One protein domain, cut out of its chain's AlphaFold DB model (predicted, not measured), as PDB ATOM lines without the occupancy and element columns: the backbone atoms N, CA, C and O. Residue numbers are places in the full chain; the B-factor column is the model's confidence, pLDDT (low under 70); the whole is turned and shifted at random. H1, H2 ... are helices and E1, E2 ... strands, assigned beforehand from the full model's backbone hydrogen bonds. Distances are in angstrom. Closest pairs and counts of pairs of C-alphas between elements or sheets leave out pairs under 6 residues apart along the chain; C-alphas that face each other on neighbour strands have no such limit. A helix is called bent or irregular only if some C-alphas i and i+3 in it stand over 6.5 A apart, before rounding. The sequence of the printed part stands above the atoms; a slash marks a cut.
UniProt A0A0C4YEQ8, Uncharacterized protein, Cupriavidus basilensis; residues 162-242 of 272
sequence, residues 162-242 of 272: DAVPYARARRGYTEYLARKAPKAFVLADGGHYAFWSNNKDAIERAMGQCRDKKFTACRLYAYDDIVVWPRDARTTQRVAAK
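Overview. This is residues 162 to 242 of the 272 residues of an uncharacterized protein of Cupriavidus basilensis (UniProt A0A0C4YEQ8). A small sheet of three short strands is sandwiched between two helices, H1 over one face and H2 over the other, while a tail after E3 leads away to H3, set off from this body. The 81 printed residues hold three named helices and three named strands, in the order H1 E1 E2 H2 E3 H3. The sheet, E2 E1 E3, is antiparallel throughout; the class is mixed, helices and strands. The whole is compact, with a radius of gyration of the C-alphas of 12.0 A and spans of 35 by 25 by 19 A.

Along the chain. E1 is residues 184 to 187, E2 193 to 196 and E3 219 to 223, 11.4 A long. H1, residues 167 to 177, begins at C-alpha (164.084, 142.179, 133.086) and measures 15.8 A; it is irregular, but only just, C-alphas 168 and 171 being 6.7 A apart. H2 is residues 202 to 212, 14.9 A. H3, residues 233 to 242, 14.2 A, ends at C-alpha (163.500, 130.449, 120.464).

Arrangement. Inner strand E1 pairs with E2 in a hairpin, N 186 and O 194 at 2.9 A, and with E3, N 185 and O 222 at 2.8 A. H1 and H2 are on opposite faces, three layers in all. H1 runs along the strands, height 8.9 A; its Ala 169 and Tyr 193 of E2 have the closest C-alphas, 6.1 A. H2 has height 7.0 A; the closest C-alphas to E2 are Ala 206 and Phe 195, 4.8 A. E2, H2, E3 form a split strand-helix-strand unit, two same-way strands with E1 between, its crossover right-handed. H3 is not on the sheet and is apart from H1 and H2. Every O i to N i+4 pair is within hydrogen-bond range in H2, 5 of 7 in H1, 5 of 6 in H3.

Size, cuts and confidence. The farthest C-alphas, Asn 198 and Ala 241, are 35.2 A apart. The printed part has no cut and no long link. Mean pLDDT of the printed part is 83.7; residues 181, 200 and 231 to 242 are under 70.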
ATOM      1  N   ASP A 162     160.285 140.434 140.478       93.19
ATOM      2  CA  ASP A 162     161.427 139.643 140.011       93.19
ATOM      3  C   ASP A 162     161.019 138.349 139.306       93.19
ATOM      4  O   ASP A 162     161.769 137.848 138.463       93.19
ATOM      5  N   ALA A 163     159.806 137.860 139.565       92.00
ATOM      6  CA  ALA A 163     159.249 136.709 138.869       92.00
ATOM      7  C   ALA A 163     158.877 136.997 137.405       92.00
ATOM      8  O   ALA A 163     158.703 136.053 136.631       92.00
ATOM      9  N   VAL A 164     158.786 138.265 136.985       95.06
ATOM     10  CA  VAL A 164     158.545 138.606 135.577       95.06
ATOM     11  C   VAL A 164     159.743 138.116 134.742       95.06
ATOM     12  O   VAL A 164     160.861 138.606 134.959       95.06
ATOM     13  N   PRO A 165     159.539 137.197 133.771       90.38
ATOM     14  CA  PRO A 165     160.629 136.506 133.070       90.38
ATOM     15  C   PRO A 165     161.614 137.423 132.338       90.38
ATOM     16  O   PRO A 165     162.768 137.062 132.134       90.38
ATOM     17  N   TYR A 166     161.169 138.619 131.951       92.62
ATOM     18  CA  TYR A 166     161.979 139.576 131.211       92.62
ATOM     19  C   TYR A 166     162.314 140.794 132.068       92.62
ATOM     20  O   TYR A 166     161.428 141.572 132.424       92.62
ATOM     21  N   ALA A 167     163.607 141.027 132.314       92.06
ATOM     22  CA  ALA A 167     164.084 142.179 133.086       92.06
ATOM     23  C   ALA A 167     163.557 143.519 132.535       92.06
ATOM     24  O   ALA A 167     163.139 144.389 133.298       92.06
ATOM     25  N   ARG A 168     163.477 143.656 131.203       93.06
ATOM     26  CA  ARG A 168     162.934 144.848 130.528       93.06
ATOM     27  C   ARG A 168     161.463 145.122 130.862       93.06
ATOM     28  O   ARG A 168     161.056 146.281 130.902       93.06
ATOM     29  N   ALA A 169     160.675 144.080 131.123       94.62
ATOM     30  CA  ALA A 169     159.249 144.202 131.413       94.62
ATOM     31  C   ALA A 169     158.953 144.515 132.891       94.62
ATOM     32  O   ALA A 169     157.855 144.973 133.197       94.62
ATOM     33  N   ARG A 170     159.923 144.344 133.804       95.88
ATOM     34  CA  ARG A 170     159.750 144.569 135.255       95.88
ATOM     35  C   ARG A 170     159.342 145.997 135.607       95.88
ATOM     36  O   ARG A 170     158.459 146.206 136.439       95.88
ATOM     37  N   ARG A 171     159.928 146.989 134.926       94.62
ATOM     38  CA  ARG A 171     159.537 148.400 135.093       94.62
ATOM     39  C   ARG A 171     158.076 148.616 134.698       94.62
ATOM     40  O   ARG A 171     157.319 149.210 135.456       94.62
ATOM     41  N   GLY A 172     157.671 148.081 133.547       95.06
ATOM     42  CA  GLY A 172     156.280 148.124 133.097       95.06
ATOM     43  C   GLY A 172     155.325 147.406 134.044       95.06
ATOM     44  O   GLY A 172     154.224 147.885 134.294       95.06
ATOM     45  N   TYR A 173     155.765 146.284 134.608       96.94
ATOM     46  CA  TYR A 173     154.978 145.529 135.570       96.94
ATOM     47  C   TYR A 173     154.770 146.305 136.875       96.94
ATOM     48  O   TYR A 173     153.659 146.347 137.392       96.94
ATOM     49  N   THR A 174     155.790 147.024 137.349       95.81
ATOM     50  CA  THR A 174     155.668 147.919 138.514       95.81
ATOM     51  C   THR A 174     154.609 149.002 138.277       95.81
ATOM     52  O   THR A 174     153.775 149.266 139.141       95.81
ATOM     53  N   GLU A 175     154.581 149.592 137.078       95.38
ATOM     54  CA  GLU A 175     153.539 150.558 136.711       95.38
ATOM     55  C   GLU A 175     152.146 149.922 136.667       95.38
ATOM     56  O   GLU A 175     151.179 150.560 137.080       95.38
ATOM     57  N   TYR A 176     152.039 148.683 136.182       94.69
ATOM     58  CA  TYR A 176     150.800 147.905 136.165       94.69
ATOM     59  C   TYR A 176     150.254 147.630 137.574       94.69
ATOM     60  O   TYR A 176     149.047 147.771 137.801       94.69
ATOM     61  N   LEU A 177     151.122 147.304 138.540       92.12
ATOM     62  CA  LEU A 177     150.711 147.063 139.928       92.12
ATOM     63  C   LEU A 177     150.012 148.289 140.527       92.12
ATOM     64  O   LEU A 177     148.980 148.141 141.176       92.12
ATOM     65  N   ALA A 178     150.473 149.495 140.192       91.94
ATOM     66  CA  ALA A 178     149.878 150.749 140.651       91.94
ATOM     67  C   ALA A 178     148.549 151.132 139.959       91.94
ATOM     68  O   ALA A 178     147.928 152.132 140.331       91.94
ATOM     69  N   ARG A 179     148.094 150.404 138.926       90.94
ATOM     70  CA  ARG A 179     146.854 150.745 138.205       90.94
ATOM     71  C   ARG A 179     145.602 150.176 138.874       90.94
ATOM     72  O   ARG A 179     145.639 149.123 139.509       90.94
ATOM     73  N   LYS A 180     144.472 150.858 138.651       77.56
ATOM     74  CA  LYS A 180     143.136 150.415 139.078       77.56
ATOM     75  C   LYS A 180     142.636 149.250 138.222       77.56
ATOM     76  O   LYS A 180     142.789 149.269 136.999       77.56
ATOM     77  N   ALA A 181     142.003 148.280 138.871       62.19
ATOM     78  CA  ALA A 181     141.258 147.215 138.212       62.19
ATOM     79  C   ALA A 181     139.989 147.760 137.502       62.19
ATOM     80  O   ALA A 181     139.488 148.818 137.897       62.19
ATOM     81  N   PRO A 182     139.454 147.066 136.475       85.38
ATOM     82  CA  PRO A 182     140.023 145.865 135.858       85.38
ATOM     83  C   PRO A 182     141.258 146.184 135.001       85.38
ATOM     84  O   PRO A 182     141.287 147.209 134.309       85.38
ATOM     85  N   LYS A 183     142.298 145.348 135.081       84.62
ATOM     86  CA  LYS A 183     143.606 145.560 134.439       84.62
ATOM     87  C   LYS A 183     144.225 144.263 133.927       84.62
ATOM     88  O   LYS A 183     143.956 143.192 134.448       84.62
ATOM     89  N   ALA A 184     145.088 144.360 132.920       92.06
ATOM     90  CA  ALA A 184     145.802 143.215 132.360       92.06
ATOM     91  C   ALA A 184     147.212 143.587 131.913       92.06
ATOM     92  O   ALA A 184     147.431 144.684 131.396       92.06
ATOM     93  N   PHE A 185     148.141 142.651 132.082       96.56
ATOM     94  CA  PHE A 185     149.537 142.757 131.689       96.56
ATOM     95  C   PHE A 185     149.918 141.605 130.763       96.56
ATOM     96  O   PHE A 185     149.786 140.428 131.110       96.56
ATOM     97  N   VAL A 186     150.413 141.952 129.582       96.88
ATOM     98  CA  VAL A 186     150.780 141.019 128.516       96.88
ATOM     99  C   VAL A 186     152.274 141.127 128.263       96.88
ATOM    100  O   VAL A 186     152.809 142.228 128.126       96.88
ATOM    101  N   LEU A 187     152.928 139.974 128.175       95.94
ATOM    102  CA  LEU A 187     154.327 139.834 127.794       95.94
ATOM    103  C   LEU A 187     154.440 139.354 126.350       95.94
ATOM    104  O   LEU A 187     153.573 138.640 125.850       95.94
ATOM    105  N   ALA A 188     155.537 139.719 125.708       93.62
ATOM    106  CA  ALA A 188     155.956 139.239 124.402       93.62
ATOM    107  C   ALA A 188     157.457 138.908 124.428       93.62
ATOM    108  O   ALA A 188     158.155 139.249 125.391       93.62
ATOM    109  N   ASP A 189     157.945 138.236 123.384       86.88
ATOM    110  CA  ASP A 189     159.365 137.879 123.255       86.88
ATOM    111  C   ASP A 189     160.264 139.131 123.315       86.88
ATOM    112  O   ASP A 189     159.816 140.261 123.086       86.88
ATOM    113  N   GLY A 190     161.536 138.961 123.687       84.00
ATOM    114  CA  GLY A 190     162.482 140.081 123.819       84.00
ATOM    115  C   GLY A 190     162.162 141.079 124.947       84.00
ATOM    116  O   GLY A 190     162.757 142.158 125.025       84.00
ATOM    117  N   GLY A 191     161.221 140.743 125.837       88.12
ATOM    118  CA  GLY A 191     160.821 141.583 126.969       88.12
ATOM    119  C   GLY A 191     159.930 142.764 126.604       88.12
ATOM    120  O   GLY A 191     159.848 143.733 127.366       88.12
ATOM    121  N   HIS A 192     159.270 142.694 125.450       95.62
ATOM    122  CA  HIS A 192     158.200 143.613 125.101       95.62
ATOM    123  C   HIS A 192     156.962 143.361 125.970       95.62
ATOM    124  O   HIS A 192     156.700 142.241 126.411       95.62
ATOM    125  N   TYR A 193     156.198 144.418 126.238       96.19
ATOM    126  CA  TYR A 193     154.990 144.322 127.047       96.19
ATOM    127  C   TYR A 193     153.932 145.341 126.618       96.19
ATOM    128  O   TYR A 193     154.221 146.372 125.998       96.19
ATOM    129  N   ALA A 194     152.689 145.045 126.977       96.19
ATOM    130  CA  ALA A 194     151.557 145.953 126.888       96.19
ATOM    131  C   ALA A 194     150.669 145.761 128.117       96.19
ATOM    132  O   ALA A 194     150.578 144.659 128.658       96.19
ATOM    133  N   PHE A 195     150.015 146.828 128.566       95.56
ATOM    134  CA  PHE A 195     149.061 146.733 129.659       95.56
ATOM    135  C   PHE A 195     147.921 147.719 129.474       95.56
ATOM    136  O   PHE A 195     148.088 148.782 128.877       95.56
ATOM    137  N   TRP A 196     146.769 147.356 130.019       91.62
ATOM    138  CA  TRP A 196     145.586 148.201 130.045       91.62
ATOM    139  C   TRP A 196     144.952 148.139 131.431       91.62
ATOM    140  O   TRP A 196     145.120 147.152 132.144       91.62
ATOM    141  N   SER A 197     144.252 149.196 131.840       86.19
ATOM    142  CA  SER A 197     143.695 149.302 133.193       86.19
ATOM    143  C   SER A 197     142.439 150.158 133.249       86.19
ATOM    144  O   SER A 197     142.179 150.916 132.313       86.19
ATOM    145  N   ASN A 198     141.717 150.090 134.372       81.25
ATOM    146  CA  ASN A 198     140.465 150.807 134.613       81.25
ATOM    147  C   ASN A 198     139.443 150.593 133.481       81.25
ATOM    148  O   ASN A 198     138.794 151.531 133.015       81.25
ATOM    149  N   ASN A 199     139.368 149.365 132.961       76.88
ATOM    150  CA  ASN A 199     138.533 149.046 131.812       76.88
ATOM    151  C   ASN A 199     138.093 147.582 131.854       76.88
ATOM    152  O   ASN A 199     138.933 146.699 131.983       76.88
ATOM    153  N   LYS A 200     136.795 147.323 131.681       67.75
ATOM    154  CA  LYS A 200     136.231 145.963 131.697       67.75
ATOM    155  C   LYS A 200     136.817 145.017 130.636       67.75
ATOM    156  O   LYS A 200     136.894 143.823 130.883       67.75
ATOM    157  N   ASP A 201     137.312 145.551 129.520       78.81
ATOM    158  CA  ASP A 201     137.906 144.776 128.426       78.81
ATOM    159  C   ASP A 201     139.450 144.833 128.487       78.81
ATOM    160  O   ASP A 201     140.134 144.774 127.463       78.81
ATOM    161  N   ALA A 202     140.035 145.023 129.680       79.94
ATOM    162  CA  ALA A 202     141.474 145.256 129.840       79.94
ATOM    163  C   ALA A 202     142.345 144.156 129.215       79.94
ATOM    164  O   ALA A 202     143.368 144.473 128.609       79.94
ATOM    165  N   ILE A 203     141.942 142.887 129.316       82.50
ATOM    166  CA  ILE A 203     142.674 141.755 128.725       82.50
ATOM    167  C   ILE A 203     142.666 141.845 127.200       82.50
ATOM    168  O   ILE A 203     143.726 141.790 126.576       82.50
ATOM    169  N   GLU A 204     141.491 142.035 126.597       82.00
ATOM    170  CA  GLU A 204     141.351 142.159 125.145       82.00
ATOM    171  C   GLU A 204     142.138 143.352 124.611       82.00
ATOM    172  O   GLU A 204     142.858 143.224 123.620       82.00
ATOM    173  N   ARG A 205     142.077 144.491 125.310       86.12
ATOM    174  CA  ARG A 205     142.818 145.702 124.945       86.12
ATOM    175  C   ARG A 205     144.324 145.539 125.094       86.12
ATOM    176  O   ARG A 205     145.052 145.937 124.190       86.12
ATOM    177  N   ALA A 206     144.806 144.929 126.175       93.25
ATOM    178  CA  ALA A 206     146.236 144.685 126.365       93.25
ATOM    179  C   ALA A 206     146.787 143.710 125.308       93.25
ATOM    180  O   ALA A 206     147.844 143.953 124.723       93.25
ATOM    181  N   MET A 207     146.047 142.638 125.007       90.38
ATOM    182  CA  MET A 207     146.408 141.676 123.962       90.38
ATOM    183  C   MET A 207     146.341 142.300 122.564       90.38
ATOM    184  O   MET A 207     147.237 142.075 121.751       90.38
ATOM    185  N   GLY A 208     145.312 143.106 122.289       89.38
ATOM    186  CA  GLY A 208     145.176 143.883 121.058       89.38
ATOM    187  C   GLY A 208     146.356 144.824 120.868       89.38
ATOM    188  O   GLY A 208     147.067 144.717 119.877       89.38
ATOM    189  N   GLN A 209     146.669 145.630 121.883       94.75
ATOM    190  CA  GLN A 209     147.793 146.562 121.847       94.75
ATOM    191  C   GLN A 209     149.142 145.855 121.645       94.75
ATOM    192  O   GLN A 209     150.006 146.376 120.940       94.75
ATOM    193  N   CYS A 210     149.341 144.675 122.237       95.31
ATOM    194  CA  CYS A 210     150.540 143.873 121.996       95.31
ATOM    195  C   CYS A 210     150.667 143.472 120.513       95.31
ATOM    196  O   CYS A 210     151.737 143.624 119.918       95.31
ATOM    197  N   ARG A 211     149.564 143.028 119.895       94.56
ATOM    198  CA  ARG A 211     149.519 142.647 118.473       94.56
ATOM    199  C   ARG A 211     149.635 143.840 117.529       94.56
ATOM    200  O   ARG A 211     150.319 143.737 116.512       94.56
ATOM    201  N   ASP A 212     149.016 144.966 117.863       94.31
ATOM    202  CA  ASP A 212     149.063 146.192 117.060       94.31
ATOM    203  C   ASP A 212     150.487 146.745 116.985       94.31
ATOM    204  O   ASP A 212     150.931 147.196 115.931       94.31
ATOM    205  N   LYS A 213     151.247 146.593 118.077       93.38
ATOM    206  CA  LYS A 213     152.687 146.881 118.135       93.38
ATOM    207  C   LYS A 213     153.563 145.852 117.410       93.38
ATOM    208  O   LYS A 213     154.781 145.999 117.416       93.38
ATOM    209  N   LYS A 214     152.966 144.833 116.782       93.75
ATOM    210  CA  LYS A 214     153.643 143.766 116.024       93.75
ATOM    211  C   LYS A 214     154.656 142.964 116.849       93.75
ATOM    212  O   LYS A 214     155.614 142.430 116.297       93.75
ATOM    213  N   PHE A 215     154.439 142.853 118.159       93.75
ATOM    214  CA  PHE A 215     155.260 141.987 118.999       93.75
ATOM    215  C   PHE A 215     154.928 140.510 118.763       93.75
ATOM    216  O   PHE A 215     153.791 140.149 118.448       93.75
ATOM    217  N   THR A 216     155.923 139.643 118.927       88.94
ATOM    218  CA  THR A 216     155.769 138.195 118.769       88.94
ATOM    219  C   THR A 216     155.452 137.529 120.107       88.94
ATOM    220  O   THR A 216     155.852 138.001 121.168       88.94
ATOM    221  N   ALA A 217     154.685 136.436 120.055       88.06
ATOM    222  CA  ALA A 217     154.295 135.638 121.221       88.06
ATOM    223  C   ALA A 217     153.629 136.425 122.372       88.06
ATOM    224  O   ALA A 217     153.895 136.165 123.544       88.06
ATOM    225  N   CYS A 218     152.706 137.336 122.044       92.00
ATOM    226  CA  CYS A 218     151.854 138.009 123.027       92.00
ATOM    227  C   CYS A 218     151.108 136.995 123.910       92.00
ATOM    228  O   CYS A 218     150.269 136.236 123.419       92.00
ATOM    229  N   ARG A 219     151.400 136.995 125.210       92.62
ATOM    230  CA  ARG A 219     150.803 136.109 126.213       92.62
ATOM    231  C   ARG A 219     150.434 136.884 127.464       92.62
ATOM    232  O   ARG A 219     151.206 137.705 127.956       92.62
ATOM    233  N   LEU A 220     149.258 136.583 127.997       92.31
ATOM    234  CA  LEU A 220     148.806 137.141 129.261       92.31
ATOM    235  C   LEU A 220     149.716 136.647 130.393       92.31
ATOM    236  O   LEU A 220     149.916 135.445 130.550       92.31
ATOM    237  N   TYR A 221     150.280 137.580 131.155       93.62
ATOM    238  CA  TYR A 221     151.084 137.277 132.340       93.62
ATOM    239  C   TYR A 221     150.253 137.404 133.609       93.62
ATOM    240  O   TYR A 221     150.245 136.492 134.437       93.62
ATOM    241  N   ALA A 222     149.524 138.513 133.733       90.25
ATOM    242  CA  ALA A 222     148.654 138.773 134.865       90.25
ATOM    243  C   ALA A 222     147.419 139.576 134.449       90.25
ATOM    244  O   ALA A 222     147.459 140.332 133.475       90.25
ATOM    245  N   TYR A 223     146.340 139.438 135.206       86.19
ATOM    246  CA  TYR A 223     145.209 140.360 135.189       86.19
ATOM    247  C   TYR A 223     144.729 140.589 136.615       86.19
ATOM    248  O   TYR A 223     144.798 139.684 137.441       86.19
ATOM    249  N   ASP A 224     144.285 141.808 136.904       82.12
ATOM    250  CA  ASP A 224     144.003 142.289 138.254       82.12
ATOM    251  C   ASP A 224     145.112 141.875 139.232       82.12
ATOM    252  O   ASP A 224     146.252 142.338 139.104       82.12
ATOM    253  N   ASP A 225     144.790 140.956 140.137       79.75
ATOM    254  CA  ASP A 225     145.682 140.463 141.181       79.75
ATOM    255  C   ASP A 225     146.099 138.996 140.963       79.75
ATOM    256  O   ASP A 225     146.556 138.316 141.879       79.75
ATOM    257  N   ILE A 226     145.945 138.486 139.736       79.56
ATOM    258  CA  ILE A 226     146.141 137.079 139.384       79.56
ATOM    259  C   ILE A 226     147.258 136.926 138.358       79.56
ATOM    260  O   ILE A 226     147.187 137.458 137.251       79.56
ATOM    261  N   VAL A 227     148.268 136.128 138.707       85.69
ATOM    262  CA  VAL A 227     149.308 135.669 137.780       85.69
ATOM    263  C   VAL A 227     148.863 134.364 137.123       85.69
ATOM    264  O   VAL A 227     148.508 133.403 137.807       85.69
ATOM    265  N   VAL A 228     148.910 134.321 135.792       85.94
ATOM    266  CA  VAL A 228     148.478 133.168 134.974       85.94
ATOM    267  C   VAL A 228     149.598 132.555 134.145       85.94
ATOM    268  O   VAL A 228     149.382 131.621 133.375       85.94
ATOM    269  N   TRP A 229     150.812 133.074 134.299       87.56
ATOM    270  CA  TRP A 229     151.979 132.570 133.596       87.56
ATOM    271  C   TRP A 229     152.255 131.100 133.960       87.56
ATOM    272  O   TRP A 229     152.202 130.771 135.142       87.56
ATOM    273  N   PRO A 230     152.530 130.190 133.009       80.50
ATOM    274  CA  PRO A 230     152.695 128.767 133.311       80.50
ATOM    275  C   PRO A 230     153.901 128.500 134.228       80.50
ATOM    276  O   PRO A 230     154.946 129.134 134.084       80.50
ATOM    277  N   ARG A 231     153.775 127.524 135.145       66.19
ATOM    278  CA  ARG A 231     154.863 127.111 136.059       66.19
ATOM    279  C   ARG A 231     155.997 126.351 135.371       66.19
ATOM    280  O   ARG A 231     157.101 126.282 135.905       66.19
ATOM    281  N   ASP A 232     155.731 125.756 134.213       62.28
ATOM    282  CA  ASP A 232     156.625 124.747 133.656       62.28
ATOM    283  C   ASP A 232     157.930 125.331 133.110       62.28
ATOM    284  O   ASP A 232     157.960 126.004 132.073       62.28
ATOM    285  N   ALA A 233     159.041 124.924 133.731       47.50
ATOM    286  CA  ALA A 233     160.403 125.145 133.244       47.50
ATOM    287  C   ALA A 233     160.606 124.672 131.787       47.50
ATOM    288  O   ALA A 233     161.385 125.270 131.049       47.50
ATOM    289  N   ARG A 234     159.853 123.658 131.327       49.22
ATOM    290  CA  ARG A 234     159.888 123.160 129.935       49.22
ATOM    291  C   ARG A 234     159.312 124.150 128.914       49.22
ATOM    292  O   ARG A 234     159.768 124.177 127.771       49.22
ATOM    293  N   THR A 235     158.356 124.989 129.313       50.00
ATOM    294  CA  THR A 235     157.787 126.034 128.445       50.00
ATOM    295  C   THR A 235     158.661 127.283 128.462       50.00
ATOM    296  O   THR A 235     158.913 127.853 127.403       50.00
ATOM    297  N   THR A 236     159.210 127.658 129.620       45.62
ATOM    298  CA  THR A 236     160.194 128.749 129.735       45.62
ATOM    299  C   THR A 236     161.447 128.456 128.911       45.62
ATOM    300  O   THR A 236     161.916 129.332 128.191       45.62
ATOM    301  N   GLN A 237     161.932 127.209 128.909       45.03
ATOM    302  CA  GLN A 237     163.073 126.800 128.090       45.03
ATOM    303  C   GLN A 237     162.744 126.787 126.590       45.03
ATOM    304  O   GLN A 237     163.592 127.157 125.792       45.03
ATOM    305  N   ARG A 238     161.511 126.456 126.182       49.38
ATOM    306  CA  ARG A 238     161.071 126.559 124.775       49.38
ATOM    307  C   ARG A 238     160.883 127.996 124.281       49.38
ATOM    308  O   ARG A 238     161.043 128.233 123.090       49.38
ATOM    309  N   VAL A 239     160.516 128.929 125.160       52.19
ATOM    310  CA  VAL A 239     160.393 130.359 124.826       52.19
ATOM    311  C   VAL A 239     161.779 131.004 124.790       52.19
ATOM    312  O   VAL A 239     162.137 131.588 123.777       52.19
ATOM    313  N   ALA A 240     162.604 130.782 125.816       51.31
ATOM    314  CA  ALA A 240     163.976 131.285 125.867       51.31
ATOM    315  C   ALA A 240     164.888 130.673 124.785       51.31
ATOM    316  O   ALA A 240     165.749 131.359 124.246       51.31
ATOM    317  N   ALA A 241     164.695 129.401 124.413       50.81
ATOM    318  CA  ALA A 241     165.470 128.769 123.341       50.81
ATOM    319  C   ALA A 241     165.065 129.234 121.933       50.81
ATOM    320  O   ALA A 241     165.811 128.994 120.988       50.81
ATOM    321  N   LYS A 242     163.912 129.900 121.765       45.06
ATOM    322  CA  LYS A 242     163.500 130.449 120.464       45.06
ATOM    323  C   LYS A 242     164.187 131.785 120.139       45.06
ATOM    324  O   LYS A 242     164.220 132.168 118.974       45.06
TER     325      LYS A 242